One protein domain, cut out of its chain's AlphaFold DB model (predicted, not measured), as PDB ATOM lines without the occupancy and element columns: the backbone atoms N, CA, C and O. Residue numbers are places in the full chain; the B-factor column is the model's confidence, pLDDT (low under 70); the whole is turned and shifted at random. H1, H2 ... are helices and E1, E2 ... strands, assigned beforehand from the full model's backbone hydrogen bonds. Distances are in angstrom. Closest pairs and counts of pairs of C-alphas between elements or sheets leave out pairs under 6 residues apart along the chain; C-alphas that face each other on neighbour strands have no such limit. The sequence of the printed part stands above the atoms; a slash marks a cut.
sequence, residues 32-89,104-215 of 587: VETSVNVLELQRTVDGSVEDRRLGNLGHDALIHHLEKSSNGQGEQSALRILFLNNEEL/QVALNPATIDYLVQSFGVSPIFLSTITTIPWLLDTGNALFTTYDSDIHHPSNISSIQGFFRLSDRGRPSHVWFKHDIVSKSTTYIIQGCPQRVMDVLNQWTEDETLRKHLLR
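AT A GLANCE: This is residues 32 to 89 and 104 to 215 of the 587 residues of an uncharacterized protein of Coprinellus micaceus (UniProt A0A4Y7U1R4). One twisted sheet of seven strands runs through the body, with helices over both of its faces. H1 and H3 cover one face toward different ends of the strand row, with H2 between them but set off the sheet, while H4 and H5 cover the opposite face over E2 and E1. The 170 printed residues hold seven strands and five helices, in the order E1 E2 H1 E3 H2 H3 E4 E5 E6 E7 H4 H5, class mixed. The sheet's order is E2 E1 E3 E7 E6 E5 E4, mixed, with the parallel pair E3 and E7 among antiparallel ones. The whole is compact, with a radius of gyration of the C-alphas of 16.3 A and spans of 45 by 42 by 30 A.

IN THESE COORDINATES: Find C-alpha 36 at (98.210, 171.535, 198.113), where E1, residues 36 to 43, begins. E2 is residues 49 to 57 and E3 residues 77 to 84. Look next for E4, residues 141 to 146, and E5, residues 156 to 167, the longest strand at 32.7 A. E6, residues 170 to 179, covers 29.4 A, and E7 is residues 184 to 190. H1, residues 59 to 71, is 18.5 A long; H2 is residues 109 to 119 and H3 residues 123 to 130. H4, residues 194 to 205, is 17.3 A long, and H5, residues 207 to 213, ends at C-alpha 213 at (107.369, 182.365, 183.510).

HOW THE PARTS SIT: Start where E3 and E7 run parallel at 8 degrees, with N 82 and O 187 2.8 A apart. On one side, E3 pairs antiparallel with E1 (N 39 and O 81, 2.9 A), and E1 forms a hairpin with edge strand E2 (N 40 and O 52, 2.9 A). On the other, E7, E6, E5 and E4 form a meander, each strand the antiparallel neighbour of the one before; look for N 177 and O 186 at 2.8 A, N 163 and O 174 at 2.9 A, and N 143 and O 160 at 2.8 A. E2, H1 and E3 make a split strand-helix-strand unit, two strands running the same way with E1 between them, its crossover right-handed. H1, at a height over the sheet of 9.6 A, runs along the strands; its closest C-alphas to E1 are Leu 62 and Val 36, 7.5 A. With residues 59 to 63 alone it touches H2, closest C-alphas His 59 and Thr 111, 6.3 A, at a shallow tilt of 24 degrees. H3 lies over E6 on the same face as H1, with the C-alphas of Ile 129 and His 173 closest, 6.9 A. On the opposite face, H4 lies over E1, and H5 runs across the strands at 65 degrees to E1 on the local plane; H4 and H5 touch only at the corner, closest C-alphas Thr 204 and Arg 210, 5.0 A. In H1, H2, H3 and H5 every O i to N i+4 pair is within hydrogen-bond range; in H4, 7 of 8 are.

THE WHOLE: Look at Leu 89 and Ile 150 for the C-alphas farthest apart, 48.8 A. Residues 90 to 103 are not printed, and C-alphas 89 and 104 are 11.0 A apart across the cut. Of the links that are printed whole, none is long. Mean pLDDT of the printed part is 79.8; among the residues under 70 are 69 to 76 and 131 to 138.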
ATOM      1  N   VAL A  32      95.356 160.296 205.274       51.16
ATOM      2  CA  VAL A  32      96.074 161.580 205.290       51.16
ATOM      3  C   VAL A  32      95.775 162.312 203.989       51.16
ATOM      4  O   VAL A  32      96.255 161.928 202.927       51.16
ATOM      5  N   GLU A  33      94.948 163.350 204.073       60.41
ATOM      6  CA  GLU A  33      94.661 164.232 202.942       60.41
ATOM      7  C   GLU A  33      95.941 164.928 202.464       60.41
ATOM      8  O   GLU A  33      96.680 165.523 203.256       60.41
ATOM      9  N   THR A  34      96.209 164.874 201.157       74.69
ATOM     10  CA  THR A  34      97.371 165.564 200.588       74.69
ATOM     11  C   THR A  34      97.162 167.071 200.577       74.69
ATOM     12  O   THR A  34      96.244 167.587 199.941       74.69
ATOM     13  N   SER A  35      98.059 167.794 201.247       81.00
ATOM     14  CA  SER A  35      98.070 169.256 201.196       81.00
ATOM     15  C   SER A  35      98.498 169.771 199.817       81.00
ATOM     16  O   SER A  35      99.335 169.170 199.136       81.00
ATOM     17  N   VAL A  36      97.932 170.908 199.411       84.06
ATOM     18  CA  VAL A  36      98.210 171.535 198.113       84.06
ATOM     19  C   VAL A  36      98.845 172.905 198.320       84.06
ATOM     20  O   VAL A  36      98.324 173.742 199.058       84.06
ATOM     21  N   ASN A  37      99.966 173.149 197.642       87.31
ATOM     22  CA  ASN A  37     100.552 174.483 197.541       87.31
ATOM     23  C   ASN A  37     100.125 175.123 196.219       87.31
ATOM     24  O   ASN A  37     100.130 174.475 195.175       87.31
ATOM     25  N   VAL A  38      99.777 176.403 196.254       88.31
ATOM     26  CA  VAL A  38      99.289 177.152 195.096       88.31
ATOM     27  C   VAL A  38     100.189 178.355 194.854       88.31
ATOM     28  O   VAL A  38     100.449 179.145 195.763       88.31
ATOM     29  N   LEU A  39     100.641 178.494 193.611       89.00
ATOM     30  CA  LEU A  39     101.343 179.668 193.103       89.00
ATOM     31  C   LEU A  39     100.538 180.253 191.940       89.00
ATOM     32  O   LEU A  39     100.335 179.587 190.926       89.00
ATOM     33  N   GLU A  40     100.103 181.500 192.076       88.75
ATOM     34  CA  GLU A  40      99.409 182.241 191.024       88.75
ATOM     35  C   GLU A  40     100.206 183.480 190.630       88.75
ATOM     36  O   GLU A  40     100.713 184.199 191.489       88.75
ATOM     37  N   LEU A  41     100.286 183.746 189.327       86.88
ATOM     38  CA  LEU A  41     100.735 185.024 188.790       86.88
ATOM     39  C   LEU A  41      99.553 185.721 188.132       86.88
ATOM     40  O   LEU A  41      98.949 185.198 187.188       86.88
ATOM     41  N   GLN A  42      99.245 186.917 188.613       85.00
ATOM     42  CA  GLN A  42      98.128 187.724 188.141       85.00
ATOM     43  C   GLN A  42      98.666 188.894 187.322       85.00
ATOM     44  O   GLN A  42      99.675 189.504 187.674       85.00
ATOM     45  N   ARG A  43      98.026 189.172 186.181       78.06
ATOM     46  CA  ARG A  43      98.352 190.354 185.380       78.06
ATOM     47  C   ARG A  43      97.450 191.488 185.843       78.06
ATOM     48  O   ARG A  43      96.239 191.407 185.659       78.06
ATOM     49  N   THR A  44      98.046 192.531 186.404       74.88
ATOM     50  CA  THR A  44      97.316 193.736 186.799       74.88
ATOM     51  C   THR A  44      96.950 194.561 185.564       74.88
ATOM     52  O   THR A  44      97.517 194.394 184.475       74.88
ATOM     53  N   VAL A  45      96.003 195.486 185.730       69.19
ATOM     54  CA  VAL A  45      95.548 196.402 184.667       69.19
ATOM     55  C   VAL A  45      96.694 197.285 184.144       69.19
ATOM     56  O   VAL A  45      96.734 197.595 182.954       69.19
ATOM     57  N   ASP A  46      97.676 197.594 184.996       65.06
ATOM     58  CA  ASP A  46      98.859 198.399 184.662       65.06
ATOM     59  C   ASP A  46      99.951 197.598 183.923       65.06
ATOM     60  O   ASP A  46     100.986 198.139 183.526       65.06
ATOM     61  N   GLY A  47      99.743 196.292 183.722       67.12
ATOM     62  CA  GLY A  47     100.703 195.396 183.079       67.12
ATOM     63  C   GLY A  47     101.843 194.928 183.990       67.12
ATOM     64  O   GLY A  47     102.731 194.209 183.513       67.12
ATOM     65  N   SER A  48     101.818 195.285 185.281       73.44
ATOM     66  CA  SER A  48     102.638 194.623 186.298       73.44
ATOM     67  C   SER A  48     102.122 193.195 186.521       73.44
ATOM     68  O   SER A  48     100.988 192.842 186.185       73.44
ATOM     69  N   VAL A  49     102.998 192.321 187.003       80.25
ATOM     70  CA  VAL A  49     102.649 190.928 187.297       80.25
ATOM     71  C   VAL A  49     102.835 190.749 188.786       80.25
ATOM     72  O   VAL A  49     103.954 190.939 189.244       80.25
ATOM     73  N   GLU A  50     101.797 190.399 189.528       83.00
ATOM     74  CA  GLU A  50     101.886 190.131 190.968       83.00
ATOM     75  C   GLU A  50     101.893 188.625 191.224       83.00
ATOM     76  O   GLU A  50     101.263 187.866 190.483       83.00
ATOM     77  N   ASP A  51     102.643 188.184 192.237       85.88
ATOM     78  CA  ASP A  51     102.661 186.791 192.671       85.88
ATOM     79  C   ASP A  51     101.843 186.594 193.949       85.88
ATOM     80  O   ASP A  51     101.896 187.376 194.897       85.88
ATOM     81  N   ARG A  52     101.074 185.509 193.977       85.31
ATOM     82  CA  ARG A  52     100.283 185.094 195.129       85.31
ATOM     83  C   ARG A  52     100.615 183.653 195.469       85.31
ATOM     84  O   ARG A  52     100.470 182.759 194.636       85.31
ATOM     85  N   ARG A  53     101.044 183.426 196.710       84.75
ATOM     86  CA  ARG A  53     101.442 182.106 197.214       84.75
ATOM     87  C   ARG A  53     100.553 181.685 198.370       84.75
ATOM     88  O   ARG A  53     100.342 182.451 199.306       84.75
ATOM     89  N   LEU A  54     100.055 180.458 198.312       84.56
ATOM     90  CA  LEU A  54      99.303 179.827 199.390       84.56
ATOM     91  C   LEU A  54      99.920 178.456 199.655       84.56
ATOM     92  O   LEU A  54     100.073 177.658 198.735       84.56
ATOM     93  N   GLY A  55     100.309 178.202 200.899       83.50
ATOM     94  CA  GLY A  55     100.929 176.943 201.306       83.50
ATOM     95  C   GLY A  55      99.993 176.100 202.164       83.50
ATOM     96  O   GLY A  55      99.189 176.648 202.916       83.50
ATOM     97  N   ASN A  56     100.150 174.781 202.081       81.81
ATOM     98  CA  ASN A  56      99.499 173.771 202.913       81.81
ATOM     99  C   ASN A  56      97.971 173.913 202.981       81.81
ATOM    100  O   ASN A  56      97.375 173.831 204.055       81.81
ATOM    101  N   LEU A  57      97.329 174.143 201.834       82.56
ATOM    102  CA  LEU A  57      95.873 174.184 201.759       82.56
ATOM    103  C   LEU A  57      95.307 172.764 201.837       82.56
ATOM    104  O   LEU A  57      95.748 171.878 201.103       82.56
ATOM    105  N   GLY A  58      94.309 172.571 202.698       81.50
ATOM    106  CA  GLY A  58      93.431 171.401 202.637       81.50
ATOM    107  C   GLY A  58      92.467 171.481 201.447       81.50
ATOM    108  O   GLY A  58      92.307 172.538 200.830       81.50
ATOM    109  N   HIS A  59      91.793 170.371 201.148       82.81
ATOM    110  CA  HIS A  59      90.927 170.227 199.972       82.81
ATOM    111  C   HIS A  59      89.766 171.236 199.923       82.81
ATOM    112  O   HIS A  59      89.572 171.898 198.903       82.81
ATOM    113  N   ASP A  60      89.047 171.438 201.030       82.88
ATOM    114  CA  ASP A  60      87.911 172.375 201.076       82.88
ATOM    115  C   ASP A  60      88.357 173.838 200.917       82.88
ATOM    116  O   ASP A  60      87.734 174.635 200.209       82.88
ATOM    117  N   ALA A  61      89.485 174.193 201.543       83.50
ATOM    118  CA  ALA A  61      90.070 175.527 201.443       83.50
ATOM    119  C   ALA A  61      90.570 175.825 200.020       83.50
ATOM    120  O   ALA A  61      90.452 176.960 199.550       83.50
ATOM    121  N   LEU A  62      91.098 174.807 199.330       84.25
ATOM    122  CA  LEU A  62      91.507 174.894 197.933       84.25
ATOM    123  C   LEU A  62      90.307 175.181 197.023       84.25
ATOM    124  O   LEU A  62      90.369 176.130 196.245       84.25
ATOM    125  N   ILE A  63      89.214 174.418 197.142       84.25
ATOM    126  CA  ILE A  63      88.009 174.616 196.316       84.25
ATOM    127  C   ILE A  63      87.447 176.026 196.526       84.25
ATOM    128  O   ILE A  63      87.284 176.769 195.559       84.25
ATOM    129  N   HIS A  64      87.260 176.449 197.779       85.19
ATOM    130  CA  HIS A  64      86.752 177.789 198.082       85.19
ATOM    131  C   HIS A  64      87.660 178.900 197.520       85.19
ATOM    132  O   HIS A  64      87.185 179.943 197.058       85.19
ATOM    133  N   HIS A  65      88.982 178.701 197.536       84.38
ATOM    134  CA  HIS A  65      89.918 179.645 196.929       84.38
ATOM    135  C   HIS A  65      89.776 179.708 195.400       84.38
ATOM    136  O   HIS A  65      89.713 180.809 194.844       84.38
ATOM    137  N   LEU A  66      89.687 178.554 194.733       82.81
ATOM    138  CA  LEU A  66      89.557 178.461 193.277       82.81
ATOM    139  C   LEU A  66      88.216 179.032 192.787       82.81
ATOM    140  O   LEU A  66      88.198 179.805 191.829       82.81
ATOM    141  N   GLU A  67      87.116 178.763 193.493       83.00
ATOM    142  CA  GLU A  67      85.797 179.342 193.208       83.00
ATOM    143  C   GLU A  67      85.785 180.861 193.393       83.00
ATOM    144  O   GLU A  67      85.274 181.594 192.544       83.00
ATOM    145  N   LYS A  68      86.406 181.363 194.469       79.19
ATOM    146  CA  LYS A  68      86.542 182.807 194.699       79.19
ATOM    147  C   LYS A  68      87.364 183.481 193.601       79.19
ATOM    148  O   LYS A  68      87.023 184.587 193.187       79.19
ATOM    149  N   SER A  69      88.425 182.827 193.128       69.75
ATOM    150  CA  SER A  69      89.214 183.323 191.998       69.75
ATOM    151  C   SER A  69      88.427 183.303 190.684       69.75
ATOM    152  O   SER A  69      88.652 184.172 189.848       69.75
ATOM    153  N   SER A  70      87.495 182.362 190.510       67.50
ATOM    154  CA  SER A  70      86.629 182.285 189.327       67.50
ATOM    155  C   SER A  70      85.494 183.321 189.331       67.50
ATOM    156  O   SER A  70      85.094 183.784 188.267       67.50
ATOM    157  N   ASN A  71      84.964 183.681 190.507       58.25
ATOM    158  CA  ASN A  71      83.770 184.531 190.654       58.25
ATOM    159  C   ASN A  71      84.069 186.023 190.934       58.25
ATOM    160  O   ASN A  71      83.145 186.837 190.983       58.25
ATOM    161  N   GLY A  72      85.331 186.404 191.157       51.50
ATOM    162  CA  GLY A  72      85.728 187.751 191.582       51.50
ATOM    163  C   GLY A  72      86.032 188.725 190.437       51.50
ATOM    164  O   GLY A  72      86.863 188.456 189.576       51.50
ATOM    165  N   GLN A  73      85.396 189.896 190.478       45.50
ATOM    166  CA  GLN A  73      85.662 191.071 189.641       45.50
ATOM    167  C   GLN A  73      87.158 191.461 189.636       45.50
ATOM    168  O   GLN A  73      87.663 191.924 190.654       45.50
ATOM    169  N   GLY A  74      87.840 191.356 188.489       48.47
ATOM    170  CA  GLY A  74      88.967 192.244 188.156       48.47
ATOM    171  C   GLY A  74      90.284 191.616 187.688       48.47
ATOM    172  O   GLY A  74      90.909 192.194 186.805       48.47
ATOM    173  N   GLU A  75      90.715 190.460 188.201       56.09
ATOM    174  CA  GLU A  75      92.089 189.974 187.956       56.09
ATOM    175  C   GLU A  75      92.121 188.503 187.532       56.09
ATOM    176  O   GLU A  75      91.990 187.575 188.331       56.09
ATOM    177  N   GLN A  76      92.296 188.280 186.229       65.81
ATOM    178  CA  GLN A  76      92.435 186.947 185.658       65.81
ATOM    179  C   GLN A  76      93.860 186.428 185.910       65.81
ATOM    180  O   GLN A  76      94.845 187.063 185.524       65.81
ATOM    181  N   SER A  77      93.978 185.263 186.557       75.88
ATOM    182  CA  SER A  77      95.278 184.615 186.781       75.88
ATOM    183  C   SER A  77      95.889 184.198 185.441       75.88
ATOM    184  O   SER A  77      95.306 183.405 184.703       75.88
ATOM    185  N   ALA A  78      97.063 184.738 185.121       83.88
ATOM    186  CA  ALA A  78      97.780 184.447 183.883       83.88
ATOM    187  C   ALA A  78      98.543 183.114 183.970       83.88
ATOM    188  O   ALA A  78      98.642 182.387 182.982       83.88
ATOM    189  N   LEU A  79      99.045 182.769 185.158       88.94
ATOM    190  CA  LEU A  79      99.666 181.480 185.452       88.94
ATOM    191  C   LEU A  79      99.155 180.966 186.797       88.94
ATOM    192  O   LEU A  79      99.160 181.707 187.773       88.94
ATOM    193  N   ARG A  80      98.761 179.696 186.856       91.38
ATOM    194  CA  ARG A  80      98.394 178.988 188.085       91.38
ATOM    195  C   ARG A  80      99.156 177.675 188.147       91.38
ATOM    196  O   ARG A  80      99.131 176.911 187.188       91.38
ATOM    197  N   ILE A  81      99.804 177.396 189.269       91.88
ATOM    198  CA  ILE A  81     100.515 176.142 189.511       91.88
ATOM    199  C   ILE A  81     100.023 175.555 190.830       91.88
ATOM    200  O   ILE A  81     100.108 176.200 191.874       91.88
ATOM    201  N   LEU A  82      99.496 174.336 190.758       91.00
ATOM    202  CA  LEU A  82      99.049 173.537 191.893       91.00
ATOM    203  C   LEU A  82     100.095 172.449 192.151       91.00
ATOM    204  O   LEU A  82     100.286 171.560 191.321       91.00
ATOM    205  N   PHE A  83     100.782 172.520 193.287       89.50
ATOM    206  CA  PHE A  83     101.737 171.507 193.721       89.50
ATOM    207  C   PHE A  83     101.060 170.565 194.711       89.50
ATOM    208  O   PHE A  83     100.609 170.993 195.775       89.50
ATOM    209  N   LEU A  84     101.005 169.286 194.356       86.62
ATOM    210  CA  LEU A  84     100.518 168.227 195.230       86.62
ATOM    211  C   LEU A  84     101.689 167.746 196.090       86.62
ATOM    212  O   LEU A  84     102.672 167.212 195.559       86.62
ATOM    213  N   ASN A  85     101.604 167.981 197.399       76.25
ATOM    214  CA  ASN A  85     102.645 167.567 198.330       76.25
ATOM    215  C   ASN A  85     102.515 166.065 198.609       76.25
ATOM    216  O   ASN A  85     101.442 165.579 198.960       76.25
ATOM    217  N   ASN A  86     103.633 165.354 198.490       67.38
ATOM    218  CA  ASN A  86     103.760 163.949 198.866       67.38
ATOM    219  C   ASN A  86     104.449 163.862 200.240       67.38
ATOM    220  O   ASN A  86     105.351 164.657 200.508       67.38
ATOM    221  N   GLU A  87     104.093 162.894 201.092       54.53
ATOM    222  CA  GLU A  87     104.909 162.592 202.279       54.53
ATOM    223  C   GLU A  87     106.283 162.045 201.843       54.53
ATOM    224  O   GLU A  87     106.379 161.107 201.047       54.53
ATOM    225  N   GLU A  88     107.371 162.657 202.318       44.94
ATOM    226  CA  GLU A  88     108.738 162.245 201.984       44.94
ATOM    227  C   GLU A  88     109.076 160.891 202.632       44.94
ATOM    228  O   GLU A  88     109.225 160.804 203.850       44.94
ATOM    229  N   LEU A  89     109.271 159.839 201.824       43.12
ATOM    230  CA  LEU A  89     109.881 158.587 202.292       43.12
ATOM    231  C   LEU A  89     111.391 158.519 202.013       43.12
ATOM    232  O   LEU A  89     111.913 159.027 201.016       43.12
ATOM    233  N   GLN A 104     101.373 157.750 198.127       59.03
ATOM    234  CA  GLN A 104     100.089 157.827 197.439       59.03
ATOM    235  C   GLN A 104      99.476 159.210 197.664       59.03
ATOM    236  O   GLN A 104      99.451 159.705 198.790       59.03
ATOM    237  N   VAL A 105      98.977 159.832 196.594       67.06
ATOM    238  CA  VAL A 105      98.204 161.073 196.706       67.06
ATOM    239  C   VAL A 105      96.754 160.710 196.989       67.06
ATOM    240  O   VAL A 105      96.100 160.064 196.170       67.06
ATOM    241  N   ALA A 106      96.247 161.158 198.134       70.69
ATOM    242  CA  ALA A 106      94.850 161.020 198.515       70.69
ATOM    243  C   ALA A 106      94.112 162.335 198.228       70.69
ATOM    244  O   ALA A 106      94.148 163.268 199.030       70.69
ATOM    245  N   LEU A 107      93.456 162.413 197.064       78.06
ATOM    246  CA  LEU A 107      92.572 163.529 196.716       78.06
ATOM    247  C   LEU A 107      91.141 163.251 197.199       78.06
ATOM    248  O   LEU A 107      90.589 162.186 196.924       78.06
ATOM    249  N   ASN A 108      90.510 164.232 197.848       82.00
ATOM    250  CA  ASN A 108      89.086 164.170 198.195       82.00
ATOM    251  C   ASN A 108      88.215 164.090 196.912       82.00
ATOM    252  O   ASN A 108      88.451 164.879 195.987       82.00
ATOM    253  N   PRO A 109      87.191 163.208 196.841       82.12
ATOM    254  CA  PRO A 109      86.267 163.119 195.706       82.12
ATOM    255  C   PRO A 109      85.691 164.464 195.241       82.12
ATOM    256  O   PRO A 109      85.647 164.722 194.044       82.12
ATOM    257  N   ALA A 110      85.350 165.368 196.166       82.88
ATOM    258  CA  ALA A 110      84.837 166.693 195.811       82.88
ATOM    259  C   ALA A 110      85.878 167.550 195.064       82.88
ATOM    260  O   ALA A 110      85.542 168.297 194.147       82.88
ATOM    261  N   THR A 111      87.162 167.420 195.422       84.81
ATOM    262  CA  THR A 111      88.257 168.087 194.701       84.81
ATOM    263  C   THR A 111      88.450 167.478 193.318       84.81
ATOM    264  O   THR A 111      88.672 168.214 192.362       84.81
ATOM    265  N   ILE A 112      88.347 166.153 193.198       84.38
ATOM    266  CA  ILE A 112      88.432 165.455 191.909       84.38
ATOM    267  C   ILE A 112      87.323 165.951 190.975       84.38
ATOM    268  O   ILE A 112      87.617 166.385 189.860       84.38
ATOM    269  N   ASP A 113      86.077 165.966 191.448       85.88
ATOM    270  CA  ASP A 113      84.926 166.434 190.675       85.88
ATOM    271  C   ASP A 113      85.095 167.894 190.245       85.88
ATOM    272  O   ASP A 113      84.886 168.225 189.077       85.88
ATOM    273  N   TYR A 114      85.565 168.757 191.151       85.88
ATOM    274  CA  TYR A 114      85.850 170.154 190.838       85.88
ATOM    275  C   TYR A 114      86.943 170.305 189.767       85.88
ATOM    276  O   TYR A 114      86.781 171.062 188.810       85.88
ATOM    277  N   LEU A 115      88.051 169.561 189.867       86.62
ATOM    278  CA  LEU A 115      89.137 169.603 188.882       86.62
ATOM    279  C   LEU A 115      88.673 169.142 187.491       86.62
ATOM    280  O   LEU A 115      89.030 169.759 186.481       86.62
ATOM    281  N   VAL A 116      87.850 168.095 187.427       87.38
ATOM    282  CA  VAL A 116      87.283 167.598 186.166       87.38
ATOM    283  C   VAL A 116      86.285 168.600 185.587       87.38
ATOM    284  O   VAL A 116      86.386 168.941 184.412       87.38
ATOM    285  N   GLN A 117      85.353 169.118 186.388       86.81
ATOM    286  CA  GLN A 117      84.280 169.988 185.895       86.81
ATOM    287  C   GLN A 117      84.755 171.413 185.586       86.81
ATOM    288  O   GLN A 117      84.387 171.970 184.555       86.81
ATOM    289  N   SER A 118      85.573 172.015 186.454       82.81
ATOM    290  CA  SER A 118      86.009 173.410 186.303       82.81
ATOM    291  C   SER A 118      87.226 173.561 185.393       82.81
ATOM    292  O   SER A 118      87.278 174.489 184.585       82.81
ATOM    293  N   PHE A 119      88.209 172.658 185.482       82.94
ATOM    294  CA  PHE A 119      89.431 172.755 184.674       82.94
ATOM    295  C   PHE A 119      89.470 171.789 183.490       82.94
ATOM    296  O   PHE A 119      90.255 172.022 182.566       82.94
ATOM    297  N   GLY A 120      88.607 170.769 183.444       83.75
ATOM    298  CA  GLY A 120      88.622 169.760 182.383       83.75
ATOM    299  C   GLY A 120      89.757 168.748 182.532       83.75
ATOM    300  O   GLY A 120      90.198 168.185 181.532       83.75
ATOM    301  N   VAL A 121      90.279 168.549 183.751       88.12
ATOM    302  CA  VAL A 121      91.387 167.614 183.991       88.12
ATOM    303  C   VAL A 121      90.991 166.214 183.521       88.12
ATOM    304  O   VAL A 121      89.907 165.721 183.826       88.12
ATOM    305  N   SER A 122      91.883 165.563 182.768       86.31
ATOM    306  CA  SER A 122      91.626 164.222 182.244       86.31
ATOM    307  C   SER A 122      91.477 163.213 183.394       86.31
ATOM    308  O   SER A 122      92.389 163.111 184.221       86.31
ATOM    309  N   PRO A 123      90.407 162.395 183.423       85.25
ATOM    310  CA  PRO A 123      90.270 161.317 184.405       85.25
ATOM    311  C   PRO A 123      91.433 160.316 184.372       85.25
ATOM    312  O   PRO A 123      91.766 159.730 185.395       85.25
ATOM    313  N   ILE A 124      92.089 160.157 183.213       83.94
ATOM    314  CA  ILE A 124      93.266 159.290 183.036       83.94
ATOM    315  C   ILE A 124      94.479 159.846 183.796       83.94
ATOM    316  O   ILE A 124      95.259 159.096 184.378       83.94
ATOM    317  N   PHE A 125      94.645 161.169 183.816       86.56
ATOM    318  CA  PHE A 125      95.698 161.798 184.611       86.56
ATOM    319  C   PHE A 125      95.425 161.630 186.108       86.56
ATOM    320  O   PHE A 125      96.326 161.284 186.867       86.56
ATOM    321  N   LEU A 126      94.172 161.816 186.531       85.62
ATOM    322  CA  LEU A 126      93.777 161.650 187.929       85.62
ATOM    323  C   LEU A 126      93.986 160.211 188.404       85.62
ATOM    324  O   LEU A 126      94.584 160.009 189.454       85.62
ATOM    325  N   SER A 127      93.599 159.215 187.599       80.12
ATOM    326  CA  SER A 127      93.874 157.816 187.932       80.12
ATOM    327  C   SER A 127      95.373 157.533 188.015       80.12
ATOM    328  O   SER A 127      95.790 156.765 188.874       80.12
ATOM    329  N   THR A 128      96.197 158.174 187.185       78.38
ATOM    330  CA  THR A 128      97.660 158.019 187.216       78.38
ATOM    331  C   THR A 128      98.254 158.474 188.546       78.38
ATOM    332  O   THR A 128      99.032 157.741 189.147       78.38
ATOM    333  N   ILE A 129      97.878 159.661 189.026       79.38
ATOM    334  CA  ILE A 129      98.463 160.239 190.244       79.38
ATOM    335  C   ILE A 129      97.944 159.586 191.533       79.38
ATOM    336  O   ILE A 129      98.634 159.626 192.553       79.38
ATOM    337  N   THR A 130      96.751 158.977 191.495       75.94
ATOM    338  CA  THR A 130      96.156 158.250 192.631       75.94
ATOM    339  C   THR A 130      96.495 156.756 192.649       75.94
ATOM    340  O   THR A 130      96.290 156.099 193.665       75.94
ATOM    341  N   THR A 131      96.981 156.189 191.538       67.81
ATOM    342  CA  THR A 131      97.347 154.763 191.428       67.81
ATOM    343  C   THR A 131      98.835 154.553 191.727       67.81
ATOM    344  O   THR A 131      99.641 155.477 191.698       67.81
ATOM    345  N   ILE A 132      99.207 153.310 192.040       58.97
ATOM    346  CA  ILE A 132     100.571 152.888 192.365       58.97
ATOM    347  C   ILE A 132     101.588 153.354 191.286       58.97
ATOM    348  O   ILE A 132     101.501 152.888 190.144       58.97
ATOM    349  N   PRO A 133     102.597 154.186 191.633       54.59
ATOM    350  CA  PRO A 133     103.469 154.864 190.662       54.59
ATOM    351  C   PRO A 133     104.366 153.970 189.789       54.59
ATOM    352  O   PRO A 133     104.878 154.435 188.773       54.59
ATOM    353  N   TRP A 134     104.603 152.709 190.172       55.72
ATOM    354  CA  TRP A 134     105.478 151.791 189.422       55.72
ATOM    355  C   TRP A 134     104.737 150.892 188.426       55.72
ATOM    356  O   TRP A 134     105.380 150.216 187.627       55.72
ATOM    357  N   LEU A 135     103.402 150.832 188.491       45.81
ATOM    358  CA  LEU A 135     102.618 149.912 187.663       45.81
ATOM    359  C   LEU A 135     102.357 150.470 186.254       45.81
ATOM    360  O   LEU A 135     102.032 149.715 185.340       45.81
ATOM    361  N   LEU A 136     102.497 151.784 186.072       53.91
ATOM    362  CA  LEU A 136     102.143 152.490 184.849       53.91
ATOM    363  C   LEU A 136     103.284 153.439 184.476       53.91
ATOM    364  O   LEU A 136     103.411 154.520 185.046       53.91
ATOM    365  N   ASP A 137     104.113 153.053 183.506       62.81
ATOM    366  CA  ASP A 137     104.910 154.041 182.781       62.81
ATOM    367  C   ASP A 137     103.945 154.859 181.919       62.81
ATOM    368  O   ASP A 137     103.532 154.454 180.830       62.81
ATOM    369  N   THR A 138     103.441 155.950 182.490       64.62
ATOM    370  CA  THR A 138     102.443 156.766 181.815       64.62
ATOM    371  C   THR A 138     103.109 157.561 180.716       64.62
ATOM    372  O   THR A 138     103.911 158.453 180.989       64.62
ATOM    373  N   GLY A 139     102.757 157.231 179.476       74.94
ATOM    374  CA  GLY A 139     103.173 157.994 178.311       74.94
ATOM    375  C   GLY A 139     102.588 159.409 178.290       74.94
ATOM    376  O   GLY A 139     101.929 159.874 179.223       74.94
ATOM    377  N   ASN A 140     102.808 160.088 177.172       88.25
ATOM    378  CA  ASN A 140     102.401 161.476 176.992       88.25
ATOM    379  C   ASN A 140     101.036 161.549 176.315       88.25
ATOM    380  O   ASN A 140     100.758 160.794 175.382       88.25
ATOM    381  N   ALA A 141     100.204 162.495 176.737       89.25
ATOM    382  CA  ALA A 141      98.904 162.722 176.123       89.25
ATOM    383  C   ALA A 141      98.674 164.208 175.869       89.25
ATOM    384  O   ALA A 141      98.916 165.035 176.745       89.25
ATOM    385  N   LEU A 142      98.149 164.518 174.683       90.88
ATOM    386  CA  LEU A 142      97.759 165.856 174.255       90.88
ATOM    387  C   LEU A 142      96.296 165.831 173.832       90.88
ATOM    388  O   LEU A 142      95.893 165.000 173.021       90.88
ATOM    389  N   PHE A 143      95.524 166.781 174.333       88.69
ATOM    390  CA  PHE A 143      94.144 166.999 173.944       88.69
ATOM    391  C   PHE A 143      93.974 168.459 173.534       88.69
ATOM    392  O   PHE A 143      94.491 169.379 174.172       88.69
ATOM    393  N   THR A 144      93.237 168.670 172.457       87.94
ATOM    394  CA  THR A 144      92.950 169.988 171.901       87.94
ATOM    395  C   THR A 144      91.453 170.224 171.942       87.94
ATOM    396  O   THR A 144      90.666 169.355 171.576       87.94
ATOM    397  N   THR A 145      91.056 171.410 172.388       84.81
ATOM    398  CA  THR A 145      89.666 171.864 172.320       84.81
ATOM    399  C   THR A 145      89.557 172.885 171.201       84.81
ATOM    400  O   THR A 145      90.443 173.732 171.058       84.81
ATOM    401  N   TYR A 146      88.492 172.806 170.407       83.56
ATOM    402  CA  TYR A 146      88.240 173.712 169.290       83.56
ATOM    403  C   TYR A 146      87.016 174.585 169.579       83.56
ATOM    404  O   TYR A 146      86.059 174.127 170.192       83.56
ATOM    405  N   ASP A 147      87.059 175.840 169.135       76.94
ATOM    406  CA  ASP A 147      85.953 176.810 169.234       76.94
ATOM    407  C   ASP A 147      84.872 176.584 168.157       76.94
ATOM    408  O   ASP A 147      83.765 177.101 168.221       76.94
ATOM    409  N   SER A 148      85.190 175.789 167.133       75.06
ATOM    410  CA  SER A 148      84.262 175.426 166.057       75.06
ATOM    411  C   SER A 148      84.411 173.952 165.702       75.06
ATOM    412  O   SER A 148      85.487 173.379 165.882       75.06
ATOM    413  N   ASP A 149      83.369 173.368 165.111       71.19
ATOM    414  CA  ASP A 149      83.360 171.963 164.674       71.19
ATOM    415  C   ASP A 149      84.446 171.650 163.626       71.19
ATOM    416  O   ASP A 149      84.816 170.494 163.401       71.19
ATOM    417  N   ILE A 150      85.008 172.681 162.987       74.00
ATOM    418  CA  ILE A 150      86.110 172.539 162.041       74.00
ATOM    419  C   ILE A 150      87.421 172.369 162.814       74.00
ATOM    420  O   ILE A 150      87.999 173.330 163.334       74.00
ATOM    421  N   HIS A 151      87.924 171.135 162.798       72.81
ATOM    422  CA  HIS A 151      89.180 170.722 163.418       72.81
ATOM    423  C   HIS A 151      90.377 171.228 162.607       72.81
ATOM    424  O   HIS A 151      91.013 170.496 161.849       72.81
ATOM    425  N   HIS A 152      90.678 172.514 162.749       71.81
ATOM    426  CA  HIS A 152      91.836 173.147 162.135       71.81
ATOM    427  C   HIS A 152      92.720 173.764 163.230       71.81
ATOM    428  O   HIS A 152      92.178 174.331 164.182       71.81
ATOM    429  N   PRO A 153      94.068 173.735 163.115       67.06
ATOM    430  CA  PRO A 153      94.982 174.318 164.112       67.06
ATOM    431  C   PRO A 153      94.715 175.794 164.442       67.06
ATOM    432  O   PRO A 153      95.174 176.320 165.448       67.06
ATOM    433  N   SER A 154      93.965 176.469 163.576       67.69
ATOM    434  CA  SER A 154      93.549 177.856 163.726       67.69
ATOM    435  C   SER A 154      92.397 178.102 164.683       67.69
ATOM    436  O   SER A 154      92.192 179.251 165.053       67.69
ATOM    437  N   ASN A 155      91.627 177.067 165.007       80.69
ATOM    438  CA  ASN A 155      90.381 177.180 165.761       80.69
ATOM    439  C   ASN A 155      90.534 176.589 167.167       80.69
ATOM    440  O   ASN A 155      89.541 176.290 167.818       80.69
ATOM    441  N   ILE A 156      91.773 176.358 167.609       82.81
ATOM    442  CA  ILE A 156      92.073 175.784 168.919       82.81
ATOM    443  C   ILE A 156      91.779 176.836 169.993       82.81
ATOM    444  O   ILE A 156      92.379 177.909 169.986       82.81
ATOM    445  N   SER A 157      90.880 176.511 170.919       84.81
ATOM    446  CA  SER A 157      90.539 177.344 172.075       84.81
ATOM    447  C   SER A 157      91.457 177.059 173.264       84.81
ATOM    448  O   SER A 157      91.960 177.980 173.904       84.81
ATOM    449  N   SER A 158      91.745 175.782 173.528       87.56
ATOM    450  CA  SER A 158      92.671 175.371 174.584       87.56
ATOM    451  C   SER A 158      93.439 174.103 174.225       87.56
ATOM    452  O   SER A 158      92.969 173.251 173.468       87.56
ATOM    453  N   ILE A 159      94.642 173.989 174.778       90.62
ATOM    454  CA  ILE A 159      95.525 172.834 174.638       90.62
ATOM    455  C   ILE A 159      95.786 172.307 176.037       90.62
ATOM    456  O   ILE A 159      96.227 173.058 176.900       90.62
ATOM    457  N   GLN A 160      95.539 171.028 176.265       91.62
ATOM    458  CA  GLN A 160      95.840 170.380 177.531       91.62
ATOM    459  C   GLN A 160      96.678 169.141 177.291       91.62
ATOM    460  O   GLN A 160      96.519 168.455 176.286       91.62
ATOM    461  N   GLY A 161      97.552 168.826 178.225       91.44
ATOM    462  CA  GLY A 161      98.328 167.613 178.137       91.44
ATOM    463  C   GLY A 161      98.856 167.188 179.481       91.44
ATOM    464  O   GLY A 161      98.827 167.940 180.453       91.44
ATOM    465  N   PHE A 162      99.335 165.959 179.527       91.62
ATOM    466  CA  PHE A 162     100.075 165.473 180.671       91.62
ATOM    467  C   PHE A 162     101.235 164.605 180.225       91.62
ATOM    468  O   PHE A 162     101.235 164.043 179.127       91.62
ATOM    469  N   PHE A 163     102.234 164.546 181.088       89.88
ATOM    470  CA  PHE A 163     103.435 163.763 180.891       89.88
ATOM    471  C   PHE A 163     104.048 163.385 182.234       89.88
ATOM    472  O   PHE A 163     103.760 163.990 183.274       89.88
ATOM    473  N   ARG A 164     104.929 162.391 182.187       85.94
ATOM    474  CA  ARG A 164     105.696 161.914 183.329       85.94
ATOM    475  C   ARG A 164     107.156 162.301 183.169       85.94
ATOM    476  O   ARG A 164     107.733 162.215 182.088       85.94
ATOM    477  N   LEU A 165     107.752 162.721 184.270       82.50
ATOM    478  CA  LEU A 165     109.188 162.874 184.416       82.50
ATOM    479  C   LEU A 165     109.672 161.897 185.484       82.50
ATOM    480  O   LEU A 165     108.952 161.590 186.429       82.50
ATOM    481  N   SER A 166     110.896 161.415 185.334       77.06
ATOM    482  CA  SER A 166     111.552 160.538 186.300       77.06
ATOM    483  C   SER A 166     112.812 161.237 186.787       77.06
ATOM    484  O   SER A 166     113.661 161.614 185.978       77.06
ATOM    485  N   ASP A 167     112.927 161.444 188.097       72.94
ATOM    486  CA  ASP A 167     114.121 161.977 188.749       72.94
ATOM    487  C   ASP A 167     114.710 160.914 189.683       72.94
ATOM    488  O   ASP A 167     114.278 160.758 190.826       72.94
ATOM    489  N   ARG A 168     115.678 160.129 189.184       69.31
ATOM    490  CA  ARG A 168     116.355 159.064 189.958       69.31
ATOM    491  C   ARG A 168     115.376 158.120 190.678       69.31
ATOM    492  O   ARG A 168     115.525 157.844 191.866       69.31
ATOM    493  N   GLY A 169     114.349 157.663 189.959       62.94
ATOM    494  CA  GLY A 169     113.332 156.753 190.493       62.94
ATOM    495  C   GLY A 169     112.202 157.432 191.278       62.94
ATOM    496  O   GLY A 169     111.314 156.737 191.772       62.94
ATOM    497  N   ARG A 170     112.197 158.770 191.380       73.12
ATOM    498  CA  ARG A 170     111.048 159.550 191.856       73.12
ATOM    499  C   ARG A 170     110.238 160.040 190.650       73.12
ATOM    500  O   ARG A 170     110.756 160.848 189.879       73.12
ATOM    501  N   PRO A 171     109.003 159.556 190.447       76.62
ATOM    502  CA  PRO A 171     108.162 160.041 189.365       76.62
ATOM    503  C   PRO A 171     107.568 161.410 189.715       76.62
ATOM    504  O   PRO A 171     107.029 161.605 190.804       76.62
ATOM    505  N   SER A 172     107.627 162.336 188.765       83.81
ATOM    506  CA  SER A 172     106.900 163.602 188.794       83.81
ATOM    507  C   SER A 172     105.860 163.595 187.679       83.81
ATOM    508  O   SER A 172     106.207 163.498 186.501       83.81
ATOM    509  N   HIS A 173     104.584 163.714 188.031       87.38
ATOM    510  CA  HIS A 173     103.499 163.788 187.051       87.38
ATOM    511  C   HIS A 173     103.101 165.243 186.852       87.38
ATOM    512  O   HIS A 173     102.879 165.972 187.821       87.38
ATOM    513  N   VAL A 174     103.016 165.668 185.594       90.94
ATOM    514  CA  VAL A 174     102.703 167.048 185.230       90.94
ATOM    515  C   VAL A 174     101.503 167.043 184.304       90.94
ATOM    516  O   VAL A 174     101.546 166.438 183.235       90.94
ATOM    517  N   TRP A 175     100.453 167.754 184.692       93.38
ATOM    518  CA  TRP A 175      99.351 168.131 183.817       93.38
ATOM    519  C   TRP A 175      99.396 169.634 183.577       93.38
ATOM    520  O   TRP A 175      99.689 170.413 184.486       93.38
ATOM    521  N   PHE A 176      99.101 170.042 182.349       93.06
ATOM    522  CA  PHE A 176      99.029 171.437 181.958       93.06
ATOM    523  C   PHE A 176      97.807 171.693 181.084       93.06
ATOM    524  O   PHE A 176      97.382 170.843 180.300       93.06
ATOM    525  N   LYS A 177      97.286 172.913 181.174       91.81
ATOM    526  CA  LYS A 177      96.288 173.468 180.264       91.81
ATOM    527  C   LYS A 177      96.692 174.882 179.889       91.81
ATOM    528  O   LYS A 177      96.945 175.712 180.757       91.81
ATOM    529  N   HIS A 178      96.780 175.141 178.599       90.06
ATOM    530  CA  HIS A 178      97.033 176.443 178.006       90.06
ATOM    531  C   HIS A 178      95.750 176.889 177.317       90.06
ATOM    532  O   HIS A 178      95.344 176.315 176.305       90.06
ATOM    533  N   ASP A 179      95.100 177.899 177.874       87.50
ATOM    534  CA  ASP A 179      93.957 178.541 177.246       87.50
ATOM    535  C   ASP A 179      94.460 179.695 176.374       87.50
ATOM    536  O   ASP A 179      95.085 180.650 176.841       87.50
ATOM    537  N   ILE A 180      94.220 179.570 175.071       83.25
ATOM    538  CA  ILE A 180      94.729 180.489 174.053       83.25
ATOM    539  C   ILE A 180      93.887 181.766 174.023       83.25
ATOM    540  O   ILE A 180      94.409 182.846 173.734       83.25
ATOM    541  N   VAL A 181      92.600 181.651 174.357       80.94
ATOM    542  CA  VAL A 181      91.641 182.758 174.358       80.94
ATOM    543  C   VAL A 181      91.899 183.660 175.560       80.94
ATOM    544  O   VAL A 181      92.087 184.866 175.395       80.94
ATOM    545  N   SER A 182      91.988 183.077 176.759       80.00
ATOM    546  CA  SER A 182      92.254 183.838 177.989       80.00
ATOM    547  C   SER A 182      93.736 184.136 178.235       80.00
ATOM    548  O   SER A 182      94.062 184.937 179.111       80.00
ATOM    549  N   LYS A 183      94.650 183.518 177.470       82.25
ATOM    550  CA  LYS A 183      96.107 183.552 177.705       82.25
ATOM    551  C   LYS A 183      96.477 183.139 179.134       82.25
ATOM    552  O   LYS A 183      97.459 183.640 179.686       82.25
ATOM    553  N   SER A 184      95.685 182.245 179.720       86.81
ATOM    554  CA  SER A 184      95.930 181.685 181.042       86.81
ATOM    555  C   SER A 184      96.525 180.289 180.915       86.81
ATOM    556  O   SER A 184      96.187 179.512 180.019       86.81
ATOM    557  N   THR A 185      97.456 179.974 181.807       90.31
ATOM    558  CA  THR A 185      98.062 178.649 181.881       90.31
ATOM    559  C   THR A 185      97.876 178.074 183.274       90.31
ATOM    560  O   THR A 185      98.189 178.730 184.263       90.31
ATOM    561  N   THR A 186      97.375 176.843 183.359       91.44
ATOM    562  CA  THR A 186      97.203 176.117 184.623       91.44
ATOM    563  C   THR A 186      98.043 174.847 184.617       91.44
ATOM    564  O   THR A 186      98.025 174.109 183.636       91.44
ATOM    565  N   TYR A 187      98.738 174.585 185.721       93.06
ATOM    566  CA  TYR A 187      99.550 173.398 185.953       93.06
ATOM    567  C   TYR A 187      99.103 172.657 187.206       93.06
ATOM    568  O   TYR A 187      98.782 173.280 188.218       93.06
ATOM    569  N   ILE A 188      99.165 171.331 187.151       91.62
ATOM    570  CA  ILE A 188      99.080 170.445 188.312       91.62
ATOM    571  C   ILE A 188     100.335 169.582 188.302       91.62
ATOM    572  O   ILE A 188     100.588 168.875 187.327       91.62
ATOM    573  N   ILE A 189     101.135 169.663 189.363       89.94
ATOM    574  CA  ILE A 189     102.406 168.947 189.480       89.94
ATOM    575  C   ILE A 189     102.388 168.101 190.747       89.94
ATOM    576  O   ILE A 189     102.295 168.630 191.854       89.94
ATOM    577  N   GLN A 190     102.543 166.792 190.581       86.81
ATOM    578  CA  GLN A 190     102.831 165.862 191.668       86.81
ATOM    579  C   GLN A 190     104.337 165.612 191.735       86.81
ATOM    580  O   GLN A 190     104.960 165.341 190.708       86.81
ATOM    581  N   GLY A 191     104.917 165.670 192.938       79.81
ATOM    582  CA  GLY A 191     106.330 165.335 193.146       79.81
ATOM    583  C   GLY A 191     107.292 166.305 192.455       79.81
ATOM    584  O   GLY A 191     108.245 165.867 191.814       79.81
ATOM    585  N   CYS A 192     107.031 167.614 192.531       85.31
ATOM    586  CA  CYS A 192     107.902 168.627 191.930       85.31
ATOM    587  C   CYS A 192     109.324 168.556 192.527       85.31
ATOM    588  O   CYS A 192     109.454 168.538 193.753       85.31
ATOM    589  N   PRO A 193     110.396 168.547 191.709       84.62
ATOM    590  CA  PRO A 193     111.759 168.563 192.229       84.62
ATOM    591  C   PRO A 193     112.031 169.813 193.075       84.62
ATOM    592  O   PRO A 193     111.766 170.937 192.644       84.62
ATOM    593  N   GLN A 194     112.644 169.637 194.248       84.12
ATOM    594  CA  GLN A 194     112.869 170.734 195.199       84.12
ATOM    595  C   GLN A 194     113.678 171.891 194.600       84.12
ATOM    596  O   GLN A 194     113.375 173.060 194.814       84.12
ATOM    597  N   ARG A 195     114.656 171.569 193.747       85.69
ATOM    598  CA  ARG A 195     115.455 172.568 193.033       85.69
ATOM    599  C   ARG A 195     114.600 173.458 192.127       85.69
ATOM    600  O   ARG A 195     114.906 174.640 191.995       85.69
ATOM    601  N   VAL A 196     113.551 172.911 191.506       89.50
ATOM    602  CA  VAL A 196     112.621 173.687 190.671       89.50
ATOM    603  C   VAL A 196     111.794 174.616 191.550       89.50
ATOM    604  O   VAL A 196     111.651 175.781 191.198       89.50
ATOM    605  N   MET A 197     111.344 174.156 192.721       86.94
ATOM    606  CA  MET A 197     110.675 175.019 193.705       86.94
ATOM    607  C   MET A 197     111.568 176.197 194.120       86.94
ATOM    608  O   MET A 197     111.112 177.340 194.110       86.94
ATOM    609  N   ASP A 198     112.852 175.954 194.395       89.00
ATOM    610  CA  ASP A 198     113.818 177.011 194.731       89.00
ATOM    611  C   ASP A 198     113.998 178.016 193.584       89.00
ATOM    612  O   ASP A 198     114.012 179.229 193.799       89.00
ATOM    613  N   VAL A 199     114.118 177.518 192.348       89.75
ATOM    614  CA  VAL A 199     114.254 178.358 191.149       89.75
ATOM    615  C   VAL A 199     112.993 179.187 190.926       89.75
ATOM    616  O   VAL A 199     113.100 180.374 190.634       89.75
ATOM    617  N   LEU A 200     111.804 178.610 191.109       90.25
ATOM    618  CA  LEU A 200     110.543 179.341 190.995       90.25
ATOM    619  C   LEU A 200     110.423 180.426 192.061       90.25
ATOM    620  O   LEU A 200     110.017 181.541 191.740       90.25
ATOM    621  N   ASN A 201     110.829 180.137 193.299       88.31
ATOM    622  CA  ASN A 201     110.850 181.129 194.371       88.31
ATOM    623  C   ASN A 201     111.772 182.304 194.022       88.31
ATOM    624  O   ASN A 201     111.374 183.449 194.202       88.31
ATOM    625  N   GLN A 202     112.942 182.027 193.443       88.19
ATOM    626  CA  GLN A 202     113.883 183.053 192.997       88.19
ATOM    627  C   GLN A 202     113.360 183.846 191.786       88.19
ATOM    628  O   GLN A 202     113.492 185.065 191.721       88.19
ATOM    629  N   TRP A 203     112.765 183.172 190.800       88.75
ATOM    630  CA  TRP A 203     112.296 183.802 189.558       88.75
ATOM    631  C   TRP A 203     111.038 184.636 189.750       88.75
ATOM    632  O   TRP A 203     110.759 185.528 188.955       88.75
ATOM    633  N   THR A 204     110.266 184.337 190.786       86.12
ATOM    634  CA  THR A 204     109.088 185.125 191.129       86.12
ATOM    635  C   THR A 204     109.446 186.387 191.901       86.12
ATOM    636  O   THR A 204     108.633 187.298 191.876       86.12
ATOM    637  N   GLU A 205     110.634 186.521 192.499       86.69
ATOM    638  CA  GLU A 205     111.092 187.770 193.139       86.69
ATOM    639  C   GLU A 205     111.495 188.851 192.118       86.69
ATOM    640  O   GLU A 205     111.243 190.036 192.337       86.69
ATOM    641  N   ASP A 206     112.068 188.455 190.978       86.00
ATOM    642  CA  ASP A 206     112.494 189.364 189.907       86.00
ATOM    643  C   ASP A 206     111.366 189.591 188.884       86.00
ATOM    644  O   ASP A 206     110.876 188.655 188.250       86.00
ATOM    645  N   GLU A 207     110.972 190.848 188.663       82.88
ATOM    646  CA  GLU A 207     109.898 191.218 187.729       82.88
ATOM    647  C   GLU A 207     110.165 190.752 186.284       82.88
ATOM    648  O   GLU A 207     109.243 190.374 185.550       82.88
ATOM    649  N   THR A 208     111.426 190.759 185.848       83.38
ATOM    650  CA  THR A 208     111.800 190.371 184.483       83.38
ATOM    651  C   THR A 208     111.688 188.861 184.275       83.38
ATOM    652  O   THR A 208     111.157 188.412 183.251       83.38
ATOM    653  N   LEU A 209     112.116 188.077 185.267       84.12
ATOM    654  CA  LEU A 209     112.024 186.616 185.267       84.12
ATOM    655  C   LEU A 209     110.577 186.153 185.465       84.12
ATOM    656  O   LEU A 209     110.130 185.228 184.785       84.12
ATOM    657  N   ARG A 210     109.795 186.870 186.277       84.75
ATOM    658  CA  ARG A 210     108.354 186.645 186.451       84.75
ATOM    659  C   ARG A 210     107.606 186.743 185.119       84.75
ATOM    660  O   ARG A 210     106.788 185.886 184.797       84.75
ATOM    661  N   LYS A 211     107.944 187.728 184.275       83.06
ATOM    662  CA  LYS A 211     107.398 187.846 182.905       83.06
ATOM    663  C   LYS A 211     107.844 186.705 181.982       83.06
ATOM    664  O   LYS A 211     107.129 186.387 181.032       83.06
ATOM    665  N   HIS A 212     108.998 186.086 182.234       83.50
ATOM    666  CA  HIS A 212     109.455 184.916 181.482       83.50
ATOM    667  C   HIS A 212     108.635 183.660 181.812       83.50
ATOM    668  O   HIS A 212     108.320 182.903 180.899       83.50
ATOM    669  N   LEU A 213     108.226 183.480 183.075       85.00
ATOM    670  CA  LEU A 213     107.369 182.365 183.510       85.00
ATOM    671  C   LEU A 213     105.973 182.384 182.871       85.00
ATOM    672  O   LEU A 213     105.362 181.334 182.716       85.00
ATOM    673  N   LEU A 214     105.484 183.557 182.453       83.88
ATOM    674  CA  LEU A 214     104.212 183.687 181.732       83.88
ATOM    675  C   LEU A 214     104.272 183.184 180.281       83.88
ATOM    676  O   LEU A 214     103.248 183.158 179.595       83.88
ATOM    677  N   ARG A 215     105.460 182.847 179.765       82.56
ATOM    678  CA  ARG A 215     105.581 182.287 178.418       82.56
ATOM    679  C   ARG A 215     105.068 180.842 178.426       82.56
ATOM    680  O   ARG A 215     105.443 180.086 179.322       82.56
TER     681      ARG A 215